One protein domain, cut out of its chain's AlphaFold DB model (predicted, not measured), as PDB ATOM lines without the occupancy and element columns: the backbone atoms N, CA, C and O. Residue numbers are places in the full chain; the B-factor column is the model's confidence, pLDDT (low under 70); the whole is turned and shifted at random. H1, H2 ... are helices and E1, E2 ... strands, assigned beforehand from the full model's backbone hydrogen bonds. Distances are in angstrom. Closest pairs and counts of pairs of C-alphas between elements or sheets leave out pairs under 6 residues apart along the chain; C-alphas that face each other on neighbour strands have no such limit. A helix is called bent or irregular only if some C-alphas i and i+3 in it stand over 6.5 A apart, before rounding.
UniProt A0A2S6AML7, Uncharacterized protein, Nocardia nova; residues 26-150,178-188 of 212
ATOM      1  N   HIS A  26      -3.240  56.772 -42.986       83.00
ATOM      2  CA  HIS A  26      -2.375  55.670 -42.548       83.00
ATOM      3  C   HIS A  26      -0.901  56.069 -42.520       83.00
ATOM      4  O   HIS A  26      -0.135  55.457 -41.789       83.00
ATOM      5  N   GLY A  27      -0.505  57.108 -43.259       86.25
ATOM      6  CA  GLY A  27       0.844  57.659 -43.198       86.25
ATOM      7  C   GLY A  27       1.258  58.030 -41.780       86.25
ATOM      8  O   GLY A  27       2.254  57.532 -41.267       86.25
ATOM      9  N   ARG A  28       0.428  58.836 -41.105       88.62
ATOM     10  CA  ARG A  28       0.667  59.248 -39.712       88.62
ATOM     11  C   ARG A  28       0.679  58.061 -38.750       88.62
ATOM     12  O   ARG A  28       1.499  58.032 -37.844       88.62
ATOM     13  N   GLN A  29      -0.208  57.088 -38.953       87.56
ATOM     14  CA  GLN A  29      -0.291  55.905 -38.091       87.56
ATOM     15  C   GLN A  29       0.917  54.972 -38.272       87.56
ATOM     16  O   GLN A  29       1.447  54.458 -37.294       87.56
ATOM     17  N   LEU A  30       1.402  54.799 -39.504       87.88
ATOM     18  CA  LEU A  30       2.637  54.064 -39.785       87.88
ATOM     19  C   LEU A  30       3.858  54.792 -39.213       87.88
ATOM     20  O   LEU A  30       4.697  54.154 -38.593       87.88
ATOM     21  N   ILE A  31       3.936  56.120 -39.339       89.88
ATOM     22  CA  ILE A  31       5.007  56.904 -38.701       89.88
ATOM     23  C   ILE A  31       4.989  56.707 -37.181       89.88
ATOM     24  O   ILE A  31       6.035  56.445 -36.604       89.88
ATOM     25  N   ALA A  32       3.823  56.732 -36.535       89.38
ATOM     26  CA  ALA A  32       3.729  56.462 -35.097       89.38
ATOM     27  C   ALA A  32       4.200  55.042 -34.721       89.38
ATOM     28  O   ALA A  32       4.796  54.839 -33.668       89.38
ATOM     29  N   LEU A  33       3.983  54.041 -35.583       87.81
ATOM     30  CA  LEU A  33       4.545  52.703 -35.370       87.81
ATOM     31  C   LEU A  33       6.078  52.686 -35.478       87.81
ATOM     32  O   LEU A  33       6.708  51.850 -34.830       87.81
ATOM     33  N   SER A  34       6.684  53.601 -36.242       88.12
ATOM     34  CA  SER A  34       8.144  53.644 -36.408       88.12
ATOM     35  C   SER A  34       8.915  53.989 -35.126       88.12
ATOM     36  O   SER A  34      10.093  53.664 -35.020       88.12
ATOM     37  N   ASP A  35       8.238  54.527 -34.104       87.25
ATOM     38  CA  ASP A  35       8.829  54.760 -32.778       87.25
ATOM     39  C   ASP A  35       9.179  53.447 -32.052       87.25
ATOM     40  O   ASP A  35      10.067  53.408 -31.201       87.25
ATOM     41  N   SER A  36       8.472  52.358 -32.370       84.69
ATOM     42  CA  SER A  36       8.678  51.031 -31.764       84.69
ATOM     43  C   SER A  36       9.197  49.983 -32.750       84.69
ATOM     44  O   SER A  36       9.702  48.935 -32.332       84.69
ATOM     45  N   TYR A  37       9.061  50.245 -34.049       85.38
ATOM     46  CA  TYR A  37       9.362  49.296 -35.105       85.38
ATOM     47  C   TYR A  37      10.280  49.884 -36.185       85.38
ATOM     48  O   TYR A  37      10.036  50.957 -36.724       85.38
ATOM     49  N   ASP A  38      11.265  49.100 -36.601       89.69
ATOM     50  CA  ASP A  38      11.975  49.250 -37.861       89.69
ATOM     51  C   ASP A  38      11.045  48.799 -39.007       89.69
ATOM     52  O   ASP A  38      10.854  47.606 -39.269       89.69
ATOM     53  N   LEU A  39      10.401  49.761 -39.672       90.31
ATOM     54  CA  LEU A  39       9.486  49.487 -40.784       90.31
ATOM     55  C   LEU A  39      10.241  49.126 -42.062       90.31
ATOM     56  O   LEU A  39      11.182  49.820 -42.444       90.31
ATOM     57  N   VAL A  40       9.779  48.091 -42.767       90.44
ATOM     58  CA  VAL A  40      10.396  47.591 -44.003       90.44
ATOM     59  C   VAL A  40       9.325  47.253 -45.041       90.44
ATOM     60  O   VAL A  40       8.300  46.627 -44.759       90.44
ATOM     61  N   TRP A  41       9.571  47.612 -46.297       89.00
ATOM     62  CA  TRP A  41       8.746  47.149 -47.407       89.00
ATOM     63  C   TRP A  41       9.056  45.689 -47.737       89.00
ATOM     64  O   TRP A  41       9.917  45.407 -48.564       89.00
ATOM     65  N   ALA A  42       8.308  44.760 -47.143       88.00
ATOM     66  CA  ALA A  42       8.164  43.406 -47.669       88.00
ATOM     67  C   ALA A  42       6.959  43.370 -48.612       88.00
ATOM     68  O   ALA A  42       5.828  43.101 -48.209       88.00
ATOM     69  N   SER A  43       7.173  43.745 -49.871       81.31
ATOM     70  CA  SER A  43       6.108  43.698 -50.870       81.31
ATOM     71  C   SER A  43       6.645  43.342 -52.249       81.31
ATOM     72  O   SER A  43       7.789  43.640 -52.580       81.31
ATOM     73  N   ARG A  44       5.767  42.814 -53.108       78.44
ATOM     74  CA  ARG A  44       6.078  42.611 -54.534       78.44
ATOM     75  C   ARG A  44       6.338  43.899 -55.317       78.44
ATOM     76  O   ARG A  44       6.712  43.827 -56.477       78.44
ATOM     77  N   TRP A  45       6.088  45.064 -54.721       79.75
ATOM     78  CA  TRP A  45       6.450  46.340 -55.330       79.75
ATOM     79  C   TRP A  45       7.946  46.615 -55.167       79.75
ATOM     80  O   TRP A  45       8.490  47.406 -55.921       79.75
ATOM     81  N   SER A  46       8.634  45.958 -54.225       82.62
ATOM     82  CA  SER A  46      10.055  46.205 -53.978       82.62
ATOM     83  C   SER A  46      10.331  47.720 -53.836       82.62
ATOM     84  O   SER A  46       9.581  48.418 -53.147       82.62
ATOM     85  N   ASP A  47      11.357  48.256 -54.499       84.25
ATOM     86  CA  ASP A  47      11.690  49.686 -54.463       84.25
ATOM     87  C   ASP A  47      10.629  50.591 -55.122       84.25
ATOM     88  O   ASP A  47      10.497  51.752 -54.722       84.25
ATOM     89  N   ASP A  48       9.753  50.068 -55.998       80.56
ATOM     90  CA  ASP A  48       8.605  50.843 -56.500       80.56
ATOM     91  C   ASP A  48       7.684  51.304 -55.356       80.56
ATOM     92  O   ASP A  48       6.991  52.313 -55.501       80.56
ATOM     93  N   ALA A  49       7.689  50.638 -54.193       83.62
ATOM     94  CA  ALA A  49       6.955  51.112 -53.019       83.62
ATOM     95  C   ALA A  49       7.454  52.491 -52.547       83.62
ATOM     96  O   ALA A  49       6.649  53.373 -52.234       83.62
ATOM     97  N   ASN A  50       8.769  52.724 -52.559       87.38
ATOM     98  CA  ASN A  50       9.357  54.011 -52.181       87.38
ATOM     99  C   ASN A  50       9.126  55.106 -53.226       87.38
ATOM    100  O   ASN A  50       9.069  56.285 -52.870       87.38
ATOM    101  N   THR A  51       8.984  54.726 -54.491       86.44
ATOM    102  CA  THR A  51       8.761  55.673 -55.589       86.44
ATOM    103  C   THR A  51       7.283  56.029 -55.737       86.44
ATOM    104  O   THR A  51       6.947  57.189 -55.964       86.44
ATOM    105  N   ARG A  52       6.380  55.056 -55.564       81.50
ATOM    106  CA  ARG A  52       4.953  55.194 -55.904       81.50
ATOM    107  C   ARG A  52       4.030  55.288 -54.691       81.50
ATOM    108  O   ARG A  52       3.036  55.999 -54.752       81.50
ATOM    109  N   ILE A  53       4.323  54.583 -53.596       82.94
ATOM    110  CA  ILE A  53       3.422  54.482 -52.429       82.94
ATOM    111  C   ILE A  53       3.827  55.475 -51.342       82.94
ATOM    112  O   ILE A  53       2.987  56.210 -50.822       82.94
ATOM    113  N   ARG A  54       5.123  55.523 -51.018       87.94
ATOM    114  CA  ARG A  54       5.682  56.381 -49.968       87.94
ATOM    115  C   ARG A  54       5.230  57.845 -50.079       87.94
ATOM    116  O   ARG A  54       4.742  58.350 -49.067       87.94
ATOM    117  N   PRO A  55       5.341  58.539 -51.236       87.56
ATOM    118  CA  PRO A  55       4.968  59.953 -51.315       87.56
ATOM    119  C   PRO A  55       3.480  60.185 -51.031       87.56
ATOM    120  O   PRO A  55       3.122  61.169 -50.396       87.56
ATOM    121  N   LEU A  56       2.622  59.243 -51.436       85.12
ATOM    122  CA  LEU A  56       1.170  59.319 -51.246       85.12
ATOM    123  C   LEU A  56       0.751  59.138 -49.782       85.12
ATOM    124  O   LEU A  56      -0.313  59.605 -49.379       85.12
ATOM    125  N   LEU A  57       1.582  58.462 -48.987       85.19
ATOM    126  CA  LEU A  57       1.388  58.286 -47.549       85.19
ATOM    127  C   LEU A  57       2.222  59.273 -46.716       85.19
ATOM    128  O   LEU A  57       2.153  59.229 -45.494       85.19
ATOM    129  N   GLY A  58       3.025  60.144 -47.335       89.12
ATOM    130  CA  GLY A  58       3.924  61.044 -46.606       89.12
ATOM    131  C   GLY A  58       4.957  60.314 -45.736       89.12
ATOM    132  O   GLY A  58       5.379  60.850 -44.716       89.12
ATOM    133  N   LEU A  59       5.331  59.084 -46.104       88.25
ATOM    134  CA  LEU A  59       6.292  58.280 -45.349       88.25
ATOM    135  C   LEU A  59       7.740  58.703 -45.653       88.25
ATOM    136  O   LEU A  59       8.030  59.151 -46.769       88.25
ATOM    137  N   PRO A  60       8.685  58.507 -44.717       89.94
ATOM    138  CA  PRO A  60      10.102  58.505 -45.060       89.94
ATOM    139  C   PRO A  60      10.422  57.326 -45.990       89.94
ATOM    140  O   PRO A  60       9.636  56.386 -46.136       89.94
ATOM    141  N   ARG A  61      11.586  57.361 -46.647       91.00
ATOM    142  CA  ARG A  61      12.051  56.201 -47.419       91.00
ATOM    143  C   ARG A  61      12.271  55.039 -46.451       91.00
ATOM    144  O   ARG A  61      13.000  55.200 -45.479       91.00
ATOM    145  N   LEU A  62      11.660  53.891 -46.733       89.44
ATOM    146  CA  LEU A  62      11.824  52.691 -45.915       89.44
ATOM    147  C   LEU A  62      12.784  51.708 -46.598       89.44
ATOM    148  O   LEU A  62      12.832  51.671 -47.835       89.44
ATOM    149  N   PRO A  63      13.525  50.894 -45.830       91.56
ATOM    150  CA  PRO A  63      14.227  49.738 -46.368       91.56
ATOM    151  C   PRO A  63      13.279  48.830 -47.154       91.56
ATOM    152  O   PRO A  63      12.088  48.737 -46.855       91.56
ATOM    153  N   VAL A  64      13.816  48.150 -48.161       87.50
ATOM    154  CA  VAL A  64      13.074  47.205 -48.997       87.50
ATOM    155  C   VAL A  64      13.631  45.819 -48.740       87.50
ATOM    156  O   VAL A  64      14.840  45.610 -48.830       87.50
ATOM    157  N   LEU A  65      12.747  44.877 -48.433       90.81
ATOM    158  CA  LEU A  65      13.103  43.474 -48.390       90.81
ATOM    159  C   LEU A  65      13.035  42.916 -49.812       90.81
ATOM    160  O   LEU A  65      11.972  42.930 -50.431       90.81
ATOM    161  N   ALA A  66      14.168  42.450 -50.325       86.94
ATOM    162  CA  ALA A  66      14.265  41.863 -51.654       86.94
ATOM    163  C   ALA A  66      14.181  40.334 -51.582       86.94
ATOM    164  O   ALA A  66      14.779  39.709 -50.710       86.94
ATOM    165  N   TRP A  67      13.453  39.748 -52.526       87.06
ATOM    166  CA  TRP A  67      13.440  38.318 -52.822       87.06
ATOM    167  C   TRP A  67      13.078  38.138 -54.296       87.06
ATOM    168  O   TRP A  67      12.597  39.080 -54.928       87.06
ATOM    169  N   ASP A  68      13.318  36.952 -54.847       84.25
ATOM    170  CA  ASP A  68      12.976  36.658 -56.236       84.25
ATOM    171  C   ASP A  68      11.461  36.441 -56.394       84.25
ATOM    172  O   ASP A  68      10.910  35.420 -55.974       84.25
ATOM    173  N   HIS A  69      10.781  37.430 -56.984       77.25
ATOM    174  CA  HIS A  69       9.336  37.409 -57.232       77.25
ATOM    175  C   HIS A  69       8.914  36.499 -58.386       77.25
ATOM    176  O   HIS A  69       7.722  36.189 -58.466       77.25
ATOM    177  N   ASP A  70       9.849  36.122 -59.260       80.19
ATOM    178  CA  ASP A  70       9.599  35.269 -60.425       80.19
ATOM    179  C   ASP A  70       9.983  33.800 -60.147       80.19
ATOM    180  O   ASP A  70       9.745  32.928 -60.981       80.19
ATOM    181  N   SER A  71      10.529  33.509 -58.960       82.19
ATOM    182  CA  SER A  71      10.809  32.141 -58.528       82.19
ATOM    183  C   SER A  71       9.529  31.327 -58.290       82.19
ATOM    184  O   SER A  71       8.550  31.807 -57.715       82.19
ATOM    185  N   ASP A  72       9.574  30.038 -58.638       84.25
ATOM    186  CA  ASP A  72       8.547  29.057 -58.251       84.25
ATOM    187  C   ASP A  72       8.622  28.685 -56.752       84.25
ATOM    188  O   ASP A  72       7.799  27.920 -56.233       84.25
ATOM    189  N   ASP A  73       9.605  29.230 -56.027       88.31
ATOM    190  CA  ASP A  73       9.769  29.021 -54.596       88.31
ATOM    191  C   ASP A  73       8.731  29.818 -53.802       88.31
ATOM    192  O   ASP A  73       8.913  30.981 -53.434       88.31
ATOM    193  N   ARG A  74       7.641  29.139 -53.438       85.31
ATOM    194  CA  ARG A  74       6.579  29.709 -52.595       85.31
ATOM    195  C   ARG A  74       7.058  30.169 -51.214       85.31
ATOM    196  O   ARG A  74       6.317  30.871 -50.530       85.31
ATOM    197  N   LEU A  75       8.254  29.763 -50.779       89.62
ATOM    198  CA  LEU A  75       8.837  30.168 -49.501       89.62
ATOM    199  C   LEU A  75       9.812  31.343 -49.619       89.62
ATOM    200  O   LEU A  75      10.288  31.796 -48.579       89.62
ATOM    201  N   ALA A  76      10.087  31.868 -50.817       90.25
ATOM    202  CA  ALA A  76      11.091  32.916 -51.021       90.25
ATOM    203  C   ALA A  76      10.858  34.153 -50.130       90.25
ATOM    204  O   ALA A  76      11.783  34.628 -49.474       90.25
ATOM    205  N   GLU A  77       9.610  34.630 -50.023       88.19
ATOM    206  CA  GLU A  77       9.253  35.754 -49.141       88.19
ATOM    207  C   GLU A  77       9.454  35.402 -47.659       88.19
ATOM    208  O   GLU A  77      10.019  36.182 -46.896       88.19
ATOM    209  N   ALA A  78       9.027  34.205 -47.248       89.88
ATOM    210  CA  ALA A  78       9.147  33.748 -45.867       89.88
ATOM    211  C   ALA A  78      10.618  33.574 -45.448       89.88
ATOM    212  O   ALA A  78      10.984  33.949 -44.336       89.88
ATOM    213  N   ARG A  79      11.469  33.062 -46.345       93.31
ATOM    214  CA  ARG A  79      12.927  32.968 -46.169       93.31
ATOM    215  C   ARG A  79      13.549  34.344 -46.001       93.31
ATOM    216  O   ARG A  79      14.179  34.591 -44.980       93.31
ATOM    217  N   ALA A  80      13.257  35.257 -46.925       92.00
ATOM    218  CA  ALA A  80      13.755  36.624 -46.854       92.00
ATOM    219  C   ALA A  80      13.341  37.324 -45.549       92.00
ATOM    220  O   ALA A  80      14.156  38.012 -44.939       92.00
ATOM    221  N   LEU A  81      12.101  37.125 -45.083       91.06
ATOM    222  CA  LEU A  81      11.631  37.672 -43.807       91.06
ATOM    223  C   LEU A  81      12.440  37.134 -42.622       91.06
ATOM    224  O   LEU A  81      12.874  37.924 -41.785       91.06
ATOM    225  N   VAL A  82      12.653  35.816 -42.554       91.75
ATOM    226  CA  VAL A  82      13.429  35.183 -41.474       91.75
ATOM    227  C   VAL A  82      14.882  35.650 -41.496       91.75
ATOM    228  O   VAL A  82      15.399  36.048 -40.452       91.75
ATOM    229  N   ASP A  83      15.510  35.665 -42.669       93.06
ATOM    230  CA  ASP A  83      16.906  36.073 -42.832       93.06
ATOM    231  C   ASP A  83      17.100  37.540 -42.440       93.06
ATOM    232  O   ASP A  83      18.022  37.890 -41.701       93.06
ATOM    233  N   HIS A  84      16.184  38.408 -42.872       91.69
ATOM    234  CA  HIS A  84      16.235  39.826 -42.550       91.69
ATOM    235  C   HIS A  84      15.918  40.106 -41.072       91.69
ATOM    236  O   HIS A  84      16.538  40.977 -40.452       91.69
ATOM    237  N   ALA A  85      14.966  39.387 -40.473       89.88
ATOM    238  CA  ALA A  85      14.665  39.525 -39.048       89.88
ATOM    239  C   ALA A  85      15.819  39.012 -38.170       89.88
ATOM    240  O   ALA A  85      16.108  39.595 -37.118       89.88
ATOM    241  N   GLY A  86      16.507  37.955 -38.610       89.31
ATOM    242  CA  GLY A  86      17.585  37.308 -37.874       89.31
ATOM    243  C   GLY A  86      17.085  36.773 -36.533       89.31
ATOM    244  O   GLY A  86      16.239  35.884 -36.476       89.31
ATOM    245  N   ARG A  87      17.595  37.336 -35.431       86.56
ATOM    246  CA  ARG A  87      17.177  36.997 -34.056       86.56
ATOM    247  C   ARG A  87      16.210  38.015 -33.439       86.56
ATOM    248  O   ARG A  87      15.929  37.931 -32.246       86.56
ATOM    249  N   ARG A  88      15.740  38.999 -34.210       86.00
ATOM    250  CA  ARG A  88      14.839  40.049 -33.716       86.00
ATOM    251  C   ARG A  88      13.386  39.611 -33.864       86.00
ATOM    252  O   ARG A  88      13.049  39.083 -34.922       86.00
ATOM    253  N   PRO A  89      12.523  39.873 -32.868       85.88
ATOM    254  CA  PRO A  89      11.100  39.651 -33.040       85.88
ATOM    255  C   PRO A  89      10.537  40.564 -34.133       85.88
ATOM    256  O   PRO A  89      10.946  41.724 -34.269       85.88
ATOM    257  N   PHE A  90       9.561  40.070 -34.889       83.56
ATOM    258  CA  PHE A  90       8.933  40.853 -35.950       83.56
ATOM    259  C   PHE A  90       7.429  40.632 -36.055       83.56
ATOM    260  O   PHE A  90       6.883  39.622 -35.612       83.56
ATOM    261  N   VAL A  91       6.769  41.593 -36.694       86.75
ATOM    262  CA  VAL A  91       5.378  41.515 -37.124       86.75
ATOM    263  C   VAL A  91       5.323  41.549 -38.650       86.75
ATOM    264  O   VAL A  91       5.845  42.462 -39.292       86.75
ATOM    265  N   TRP A  92       4.665  40.571 -39.263       87.06
ATOM    266  CA  TRP A  92       4.421  40.566 -40.704       87.06
ATOM    267  C   TRP A  92       2.969  40.918 -40.999       87.06
ATOM    268  O   TRP A  92       2.075  40.119 -40.733       87.06
ATOM    269  N   VAL A  93       2.735  42.110 -41.555       86.75
ATOM    270  CA  VAL A  93       1.402  42.594 -41.927       86.75
ATOM    271  C   VAL A  93       1.189  42.377 -43.423       86.75
ATOM    272  O   VAL A  93       1.762  43.070 -44.265       86.75
ATOM    273  N   SER A  94       0.348  41.421 -43.802       84.00
ATOM    274  CA  SER A  94       0.164  41.116 -45.225       84.00
ATOM    275  C   SER A  94      -1.253  40.692 -45.560       84.00
ATOM    276  O   SER A  94      -1.921  39.997 -44.800       84.00
ATOM    277  N   SER A  95      -1.718  41.104 -46.741       77.69
ATOM    278  CA  SER A  95      -2.980  40.600 -47.297       77.69
ATOM    279  C   SER A  95      -2.863  39.215 -47.915       77.69
ATOM    280  O   SER A  95      -3.862  38.623 -48.328       77.69
ATOM    281  N   ARG A  96      -1.638  38.696 -47.992       78.19
ATOM    282  CA  ARG A  96      -1.332  37.365 -48.481       78.19
ATOM    283  C   ARG A  96      -0.351  36.730 -47.515       78.19
ATOM    284  O   ARG A  96       0.834  37.041 -47.534       78.19
ATOM    285  N   ILE A  97      -0.884  35.860 -46.676       81.31
ATOM    286  CA  ILE A  97      -0.126  35.039 -45.745       81.31
ATOM    287  C   ILE A  97      -0.491  33.597 -46.082       81.31
ATOM    288  O   ILE A  97      -1.631  33.178 -45.885       81.31
ATOM    289  N   GLU A  98       0.446  32.868 -46.686       80.12
ATOM    290  CA  GLU A  98       0.215  31.487 -47.112       80.12
ATOM    291  C   GLU A  98       0.587  30.491 -46.002       80.12
ATOM    292  O   GLU A  98       1.602  30.690 -45.330       80.12
ATOM    293  N   PRO A  99      -0.159  29.377 -45.837       84.12
ATOM    294  CA  PRO A  99       0.111  28.396 -44.781       84.12
ATOM    295  C   PRO A  99       1.542  27.844 -44.784       84.12
ATOM    296  O   PRO A  99       2.135  27.664 -43.721       84.12
ATOM    297  N   ALA A 100       2.117  27.614 -45.969       84.25
ATOM    298  CA  ALA A 100       3.487  27.123 -46.112       84.25
ATOM    299  C   ALA A 100       4.517  28.128 -45.566       84.25
ATOM    300  O   ALA A 100       5.422  27.744 -44.826       84.25
ATOM    301  N   GLY A 101       4.334  29.420 -45.861       87.25
ATOM    302  CA  GLY A 101       5.167  30.494 -45.323       87.25
ATOM    303  C   GLY A 101       5.047  30.610 -43.803       87.25
ATOM    304  O   GLY A 101       6.062  30.710 -43.119       87.25
ATOM    305  N   CYS A 102       3.832  30.499 -43.253       85.94
ATOM    306  CA  CYS A 102       3.622  30.481 -41.801       85.94
ATOM    307  C   CYS A 102       4.365  29.329 -41.123       85.94
ATOM    308  O   CYS A 102       5.043  29.530 -40.116       85.94
ATOM    309  N   HIS A 103       4.232  28.116 -41.669       84.94
ATOM    310  CA  HIS A 103       4.901  26.933 -41.133       84.94
ATOM    311  C   HIS A 103       6.423  27.097 -41.169       84.94
ATOM    312  O   HIS A 103       7.113  26.788 -40.193       84.94
ATOM    313  N   TYR A 104       6.949  27.626 -42.275       88.38
ATOM    314  CA  TYR A 104       8.368  27.924 -42.400       88.38
ATOM    315  C   TYR A 104       8.829  28.938 -41.344       88.38
ATOM    316  O   TYR A 104       9.757  28.645 -40.601       88.38
ATOM    317  N   ILE A 105       8.154  30.081 -41.195       87.62
ATOM    318  CA  ILE A 105       8.533  31.105 -40.207       87.62
ATOM    319  C   ILE A 105       8.516  30.532 -38.783       87.62
ATOM    320  O   ILE A 105       9.474  30.722 -38.037       87.62
ATOM    321  N   ASN A 106       7.476  29.779 -38.415       84.94
ATOM    322  CA  ASN A 106       7.356  29.192 -37.076       84.94
ATOM    323  C   ASN A 106       8.448  28.159 -36.758       84.94
ATOM    324  O   ASN A 106       8.804  27.980 -35.589       84.94
ATOM    325  N   SER A 107       8.953  27.460 -37.775       85.62
ATOM    326  CA  SER A 107      10.010  26.455 -37.615       85.62
ATOM    327  C   SER A 107      11.414  27.055 -37.709       85.62
ATOM    328  O   SER A 107      12.283  26.661 -36.937       85.62
ATOM    329  N   ALA A 108      11.632  28.017 -38.606       88.69
ATOM    330  CA  ALA A 108      12.948  28.579 -38.895       88.69
ATOM    331  C   ALA A 108      13.312  29.786 -38.015       88.69
ATOM    332  O   ALA A 108      14.484  29.978 -37.698       88.69
ATOM    333  N   HIS A 109      12.340  30.609 -37.605       86.88
ATOM    334  CA  HIS A 109      12.632  31.795 -36.807       86.88
ATOM    335  C   HIS A 109      12.692  31.472 -35.313       86.88
ATOM    336  O   HIS A 109      11.762  30.921 -34.716       86.88
ATOM    337  N   THR A 110      13.811  31.830 -34.689       84.56
ATOM    338  CA  THR A 110      14.063  31.521 -33.278       84.56
ATOM    339  C   THR A 110      13.438  32.532 -32.319       84.56
ATOM    340  O   THR A 110      13.215  32.194 -31.161       84.56
ATOM    341  N   ALA A 111      13.157  33.756 -32.778       82.75
ATOM    342  CA  ALA A 111      12.502  34.794 -31.984       82.75
ATOM    343  C   ALA A 111      10.987  34.861 -32.279       82.75
ATOM    344  O   ALA A 111      10.513  34.223 -33.223       82.75
ATOM    345  N   PRO A 112      10.195  35.583 -31.467       82.62
ATOM    346  CA  PRO A 112       8.760  35.725 -31.705       82.62
ATOM    347  C   PRO A 112       8.433  36.400 -33.047       82.62
ATOM    348  O   PRO A 112       8.862  37.523 -33.307       82.62
ATOM    349  N   ALA A 113       7.623  35.735 -33.874       80.69
ATOM    350  CA  ALA A 113       7.044  36.299 -35.091       80.69
ATOM    351  C   ALA A 113       5.521  36.360 -34.973       80.69
ATOM    352  O   ALA A 113       4.865  35.338 -34.765       80.69
ATOM    353  N   TYR A 114       4.955  37.548 -35.158       84.12
ATOM    354  CA  TYR A 114       3.511  37.746 -35.202       84.12
ATOM    355  C   TYR A 114       3.055  37.964 -36.646       84.12
ATOM    356  O   TYR A 114       3.472  38.912 -37.306       84.12
ATOM    357  N   LEU A 115       2.213  37.073 -37.166       84.81
ATOM    358  CA  LEU A 115       1.716  37.151 -38.543       84.81
ATOM    359  C   LEU A 115       0.316  37.773 -38.516       84.81
ATOM    360  O   LEU A 115      -0.621  37.163 -38.000       84.81
ATOM    361  N   TYR A 116       0.182  38.986 -39.049       83.19
ATOM    362  CA  TYR A 116      -1.035  39.791 -38.993       83.19
ATOM    363  C   TYR A 116      -1.703  39.877 -40.377       83.19
ATOM    364  O   TYR A 116      -1.297  40.687 -41.222       83.19
ATOM    365  N   PRO A 117      -2.714  39.034 -40.661       80.88
ATOM    366  CA  PRO A 117      -3.403  39.061 -41.942       80.88
ATOM    367  C   PRO A 117      -4.293  40.303 -42.062       80.88
ATOM    368  O   PRO A 117      -5.053  40.621 -41.152       80.88
ATOM    369  N   ILE A 118      -4.262  40.964 -43.220       76.88
ATOM    370  CA  ILE A 118      -5.194  42.056 -43.549       76.88
ATOM    371  C   ILE A 118      -6.124  41.643 -44.691       76.88
ATOM    372  O   ILE A 118      -5.705  41.040 -45.676       76.88
ATOM    373  N   ALA A 119      -7.407  41.986 -44.607       73.00
ATOM    374  CA  ALA A 119      -8.328  41.713 -45.706       73.00
ATOM    375  C   ALA A 119      -7.984  42.629 -46.898       73.00
ATOM    376  O   ALA A 119      -8.115  43.843 -46.756       73.00
ATOM    377  N   PRO A 120      -7.598  42.125 -48.087       69.06
ATOM    378  CA  PRO A 120      -7.158  42.975 -49.199       69.06
ATOM    379  C   PRO A 120      -8.232  43.958 -49.676       69.06
ATOM    380  O   PRO A 120      -7.894  44.973 -50.273       69.06
ATOM    381  N   GLN A 121      -9.516  43.670 -49.429       70.31
ATOM    382  CA  GLN A 121     -10.643  44.532 -49.796       70.31
ATOM    383  C   GLN A 121     -10.816  45.734 -48.857       70.31
ATOM    384  O   GLN A 121     -11.412  46.730 -49.255       70.31
ATOM    385  N   ARG A 122     -10.303  45.644 -47.627       68.12
ATOM    386  CA  ARG A 122     -10.405  46.686 -46.588       68.12
ATOM    387  C   ARG A 122      -9.054  47.343 -46.305       68.12
ATOM    388  O   ARG A 122      -9.005  48.524 -45.976       68.12
ATOM    389  N   GLY A 123      -7.986  46.564 -46.506       71.81
ATOM    390  CA  GLY A 123      -6.629  46.716 -45.977       71.81
ATOM    391  C   GLY A 123      -6.620  47.191 -44.532       71.81
ATOM    392  O   GLY A 123      -7.519  46.840 -43.778       71.81
ATOM    393  N   LEU A 124      -5.592  47.953 -44.163       79.12
ATOM    394  CA  LEU A 124      -5.434  48.434 -42.796       79.12
ATOM    395  C   LEU A 124      -6.598  49.329 -42.356       79.12
ATOM    396  O   LEU A 124      -7.047  50.204 -43.094       79.12
ATOM    397  N   GLN A 125      -7.048  49.118 -41.129       80.00
ATOM    398  CA  GLN A 125      -8.036  49.914 -40.421       80.00
ATOM    399  C   GLN A 125      -7.430  50.461 -39.127       80.00
ATOM    400  O   GLN A 125      -6.431  49.957 -38.623       80.00
ATOM    401  N   THR A 126      -8.063  51.473 -38.534       79.12
ATOM    402  CA  THR A 126      -7.609  52.060 -37.261       79.12
ATOM    403  C   THR A 126      -7.439  51.016 -36.148       79.12
ATOM    404  O   THR A 126      -6.480  51.096 -35.386       79.12
ATOM    405  N   SER A 127      -8.318  50.010 -36.076       77.62
ATOM    406  CA  SER A 127      -8.224  48.899 -35.112       77.62
ATOM    407  C   SER A 127      -6.969  48.043 -35.293       77.62
ATOM    408  O   SER A 127      -6.438  47.513 -34.316       77.62
ATOM    409  N   ASP A 128      -6.462  47.937 -36.522       82.31
ATOM    410  CA  ASP A 128      -5.232  47.201 -36.799       82.31
ATOM    411  C   ASP A 128      -4.038  47.923 -36.183       82.31
ATOM    412  O   ASP A 128      -3.220  47.302 -35.515       82.31
ATOM    413  N   PHE A 129      -3.977  49.251 -36.307       82.94
ATOM    414  CA  PHE A 129      -2.917  50.045 -35.682       82.94
ATOM    415  C   PHE A 129      -2.939  49.943 -34.156       82.94
ATOM    416  O   PHE A 129      -1.879  49.810 -33.549       82.94
ATOM    417  N   VAL A 130      -4.123  49.927 -33.532       82.12
ATOM    418  CA  VAL A 130      -4.253  49.679 -32.083       82.12
ATOM    419  C   VAL A 130      -3.663  48.316 -31.713       82.12
ATOM    420  O   VAL A 130      -2.883  48.216 -30.767       82.12
ATOM    421  N   THR A 131      -3.973  47.280 -32.495       81.56
ATOM    422  CA  THR A 131      -3.445  45.926 -32.277       81.56
ATOM    423  C   THR A 131      -1.925  45.875 -32.448       81.56
ATOM    424  O   THR A 131      -1.230  45.287 -31.621       81.56
ATOM    425  N   LEU A 132      -1.387  46.538 -33.474       82.44
ATOM    426  CA  LEU A 132       0.053  46.597 -33.739       82.44
ATOM    427  C   LEU A 132       0.816  47.372 -32.658       82.44
ATOM    428  O   LEU A 132       1.922  46.968 -32.294       82.44
ATOM    429  N   HIS A 133       0.233  48.439 -32.109       81.75
ATOM    430  CA  HIS A 133       0.799  49.125 -30.948       81.75
ATOM    431  C   HIS A 133       0.771  48.235 -29.703       81.75
ATOM    432  O   HIS A 133       1.777  48.148 -29.015       81.75
ATOM    433  N   ALA A 134      -0.321  47.519 -29.431       79.12
ATOM    434  CA  ALA A 134      -0.388  46.598 -28.293       79.12
ATOM    435  C   ALA A 134       0.582  45.408 -28.426       79.12
ATOM    436  O   ALA A 134       1.133  44.930 -27.432       79.12
ATOM    437  N   ALA A 135       0.830  44.939 -29.653       74.50
ATOM    438  CA  ALA A 135       1.771  43.856 -29.922       74.50
ATOM    439  C   ALA A 135       3.213  44.213 -29.522       74.50
ATOM    440  O   ALA A 135       3.969  43.316 -29.145       74.50
ATOM    441  N   THR A 136       3.593  45.500 -29.502       72.19
ATOM    442  CA  THR A 136       4.940  45.893 -29.060       72.19
ATOM    443  C   THR A 136       5.202  45.466 -27.620       72.19
ATOM    444  O   THR A 136       6.325  45.110 -27.312       72.19
ATOM    445  N   ALA A 137       4.206  45.422 -26.734       66.56
ATOM    446  CA  ALA A 137       4.408  44.995 -25.349       66.56
ATOM    447  C   ALA A 137       4.566  43.467 -25.202       66.56
ATOM    448  O   ALA A 137       5.218  43.010 -24.268       66.56
ATOM    449  N   ASN A 138       4.009  42.683 -26.135       63.62
ATOM    450  CA  ASN A 138       3.789  41.238 -25.967       63.62
ATOM    451  C   ASN A 138       4.725  40.336 -26.791       63.62
ATOM    452  O   ASN A 138       4.755  39.124 -26.583       63.62
ATOM    453  N   LEU A 139       5.539  40.905 -27.686       66.81
ATOM    454  CA  LEU A 139       6.504  40.164 -28.515       66.81
ATOM    455  C   LEU A 139       7.676  39.527 -27.729       66.81
ATOM    456  O   LEU A 139       8.640  39.082 -28.346       66.81
ATOM    457  N   THR A 140       7.653  39.514 -26.393       54.53
ATOM    458  CA  THR A 140       8.826  39.232 -25.549       54.53
ATOM    459  C   THR A 140       8.985  37.784 -25.084       54.53
ATOM    460  O   THR A 140      10.116  37.418 -24.778       54.53
ATOM    461  N   HIS A 141       7.955  36.925 -25.053       46.47
ATOM    462  CA  HIS A 141       8.206  35.519 -24.672       46.47
ATOM    463  C   HIS A 141       7.137  34.482 -25.069       46.47
ATOM    464  O   HIS A 141       7.500  33.380 -25.470       46.47
ATOM    465  N   GLU A 142       5.838  34.799 -25.035       40.59
ATOM    466  CA  GLU A 142       4.790  33.750 -24.996       40.59
ATOM    467  C   GLU A 142       3.772  33.760 -26.150       40.59
ATOM    468  O   GLU A 142       2.658  33.261 -26.020       40.59
ATOM    469  N   GLN A 143       4.137  34.272 -27.326       45.31
ATOM    470  CA  GLN A 143       3.239  34.261 -28.491       45.31
ATOM    471  C   GLN A 143       3.774  33.429 -29.661       45.31
ATOM    472  O   GLN A 143       3.664  33.815 -30.820       45.31
ATOM    473  N   ARG A 144       4.291  32.227 -29.373       43.50
ATOM    474  CA  ARG A 144       4.056  31.106 -30.294       43.50
ATOM    475  C   ARG A 144       2.635  30.638 -29.989       43.50
ATOM    476  O   ARG A 144       2.450  30.063 -28.919       43.50
ATOM    477  N   PRO A 145       1.617  30.854 -30.841       37.75
ATOM    478  CA  PRO A 145       0.378  30.114 -30.655       37.75
ATOM    479  C   PRO A 145       0.753  28.627 -30.699       37.75
ATOM    480  O   PRO A 145       1.155  28.121 -31.744       37.75
ATOM    481  N   ALA A 146       0.708  27.950 -29.542       32.06
ATOM    482  CA  ALA A 146       1.197  26.576 -29.357       32.06
ATOM    483  C   ALA A 146       0.567  25.587 -30.352       32.06
ATOM    484  O   ALA A 146       1.117  24.527 -30.639       32.06
ATOM    485  N   ARG A 147      -0.567  25.974 -30.932       32.66
ATOM    486  CA  ARG A 147      -1.083  25.493 -32.204       32.66
ATOM    487  C   ARG A 147      -1.661  26.703 -32.919       32.66
ATOM    488  O   ARG A 147      -2.494  27.405 -32.347       32.66
ATOM    489  N   TRP A 148      -1.251  26.945 -34.159       39.31
ATOM    490  CA  TRP A 148      -2.086  27.735 -35.058       39.31
ATOM    491  C   TRP A 148      -3.432  26.993 -35.155       39.31
ATOM    492  O   TRP A 148      -3.415  25.802 -35.484       39.31
ATOM    493  N   PRO A 149      -4.591  27.600 -34.834       36.41
ATOM    494  CA  PRO A 149      -5.850  27.008 -35.256       36.41
ATOM    495  C   PRO A 149      -5.784  26.910 -36.777       36.41
ATOM    496  O   PRO A 149      -5.301  27.827 -37.422       36.41
ATOM    497  N   THR A 150      -6.262  25.838 -37.398       37.06
ATOM    498  CA  THR A 150      -6.264  25.666 -38.867       37.06
ATOM    499  C   THR A 150      -7.053  26.764 -39.621       37.06
ATOM    500  O   THR A 150      -7.246  26.682 -40.830       37.06
ATOM    501  N   THR A 178     -10.733  50.578 -50.674       35.12
ATOM    502  CA  THR A 178      -9.955  49.310 -50.685       35.12
ATOM    503  C   THR A 178      -8.422  49.483 -50.737       35.12
ATOM    504  O   THR A 178      -7.870  49.881 -51.753       35.12
ATOM    505  N   THR A 179      -7.731  49.076 -49.666       38.94
ATOM    506  CA  THR A 179      -6.451  49.605 -49.130       38.94
ATOM    507  C   THR A 179      -5.162  48.776 -49.421       38.94
ATOM    508  O   THR A 179      -5.224  47.661 -49.937       38.94
ATOM    509  N   LEU A 180      -3.986  49.348 -49.077       36.94
ATOM    510  CA  LEU A 180      -2.600  48.811 -49.038       36.94
ATOM    511  C   LEU A 180      -2.487  47.284 -48.822       36.94
ATOM    512  O   LEU A 180      -3.108  46.732 -47.918       36.94
ATOM    513  N   ARG A 181      -1.644  46.615 -49.627       40.72
ATOM    514  CA  ARG A 181      -1.603  45.143 -49.740       40.72
ATOM    515  C   ARG A 181      -0.553  44.418 -48.877       40.72
ATOM    516  O   ARG A 181      -0.809  43.257 -48.573       40.72
ATOM    517  N   SER A 182       0.546  45.050 -48.452       38.66
ATOM    518  CA  SER A 182       1.564  44.439 -47.564       38.66
ATOM    519  C   SER A 182       2.469  45.505 -46.925       38.66
ATOM    520  O   SER A 182       2.818  46.474 -47.600       38.66
ATOM    521  N   ALA A 183       2.875  45.310 -45.668       45.78
ATOM    522  CA  ALA A 183       3.953  46.034 -44.984       45.78
ATOM    523  C   ALA A 183       4.599  45.103 -43.936       45.78
ATOM    524  O   ALA A 183       3.895  44.435 -43.189       45.78
ATOM    525  N   ALA A 184       5.927  45.021 -43.857       46.12
ATOM    526  CA  ALA A 184       6.579  44.299 -42.763       46.12
ATOM    527  C   ALA A 184       7.068  45.292 -41.709       46.12
ATOM    528  O   ALA A 184       7.541  46.383 -42.024       46.12
ATOM    529  N   THR A 185       6.943  44.903 -40.449       52.34
ATOM    530  CA  THR A 185       7.152  45.783 -39.304       52.34
ATOM    531  C   THR A 185       7.998  45.021 -38.287       52.34
ATOM    532  O   THR A 185       7.521  44.081 -37.661       52.34
ATOM    533  N   ILE A 186       9.274  45.362 -38.129       46.62
ATOM    534  CA  ILE A 186      10.211  44.615 -37.266       46.62
ATOM    535  C   ILE A 186      10.413  45.400 -35.981       46.62
ATOM    536  O   ILE A 186      10.549  46.608 -36.045       46.62
ATOM    537  N   ARG A 187      10.407  44.782 -34.797       38.75
ATOM    538  CA  ARG A 187      10.574  45.548 -33.549       38.75
ATOM    539  C   ARG A 187      12.058  45.787 -33.284       38.75
ATOM    540  O   ARG A 187      12.850  44.843 -33.337       38.75
ATOM    541  N   ARG A 188      12.432  47.019 -32.923       35.69
ATOM    542  CA  ARG A 188      13.787  47.305 -32.434       35.69
ATOM    543  C   ARG A 188      13.978  46.606 -31.086       35.69
ATOM    544  O   ARG A 188      13.225  46.847 -30.143       35.69
TER     545      ARG A 188
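This is residues 26 to 150 and 178 to 188 of the 212 residues of an uncharacterized protein of Nocardia nova (UniProt A0A2S6AML7). A small twisted sheet of four strands makes the middle, with H1 and H5 side by side over one face and H3 over the opposite face. H4 packs on H3 and only grazes the sheet along its E3 edge, while H2 lies off the sheet. The printed part has 136 residues with five named helices and four named strands, in the order H1 E1 H2 H3 E2 H4 E3 H5 E4. The sheet runs E1 E4 E2 E3 and is mixed; the class is mixed, helices and strands. The whole is compact and rounded, with a radius of gyration of the C-alphas of 14.2 A and spans of 39 by 36 by 28 A.

H1, residues 26 to 34, is on the sheet at a height of 10.4 A and runs along E1, residues 37 to 40, at 14 degrees on the local plane. H2, residues 48 to 57, is not on the sheet; it only just touches H1, only at their ends, with 3 pairs of C-alphas within 8 A, the closest those of Gly 27 and Leu 57, 4.4 A. H3, residues 76 to 85, is on the face opposite to H1, at a height of 9.8 A, and runs along E2, residues 90 to 94. H4, residues 99 to 108, touches H3, closest at the C-alphas of Ala 78 and Gly 101, 5.2 A, at a shallow tilt of 33 degrees, only just short of steep. E3, residues 113 to 117, is parallel to E2, with N 92 and O 114 2.8 A apart; E2, H4 and E3 form a strand-helix-strand unit, two parallel neighbours joined through a helix, with a right-handed crossover. H5, residues 126 to 138, lies over E2 at a height of 9.7 A and with its residues 129 to 133 touches H1, closest at the C-alphas of Leu 33 and His 133, 6.8 A. E4, residues 182 to 187, is antiparallel to E1, with N 38 and O 186 2.7 A apart, and to E2, with N 91 and O 185 2.8 A apart. Every O i to N i+4 pair is within hydrogen-bond range in H1, H3 and H4, but 3 of 6 in H2 and 6 of 9 in H5.

H1 begins at C-alpha 26, (-2.375, 55.670, -42.548), and spans 12.3 A. H2, 13.7 A long, is only just irregular: C-alphas 52 and 55 are 6.6 A apart. H3 and H4 each span 14.1 A, H5 19.4 A, E1 9.1 A, and E2 and E3 each 12.8 A. E4, 16.7 A long, ends at C-alpha 187, (10.574, 45.548, -33.549).

The C-alphas of Pro 55 and Ala 146 are the two farthest apart, 40.1 A. Residues 151 to 177 are not printed, and C-alphas 150 and 178 are 26.7 A apart across this cut. The link from H2 to H3 is long, 18 residues. Mean pLDDT of the printed part is 77.1; residues 120, 122, 137 to 150 and 178 to 188 are under 70.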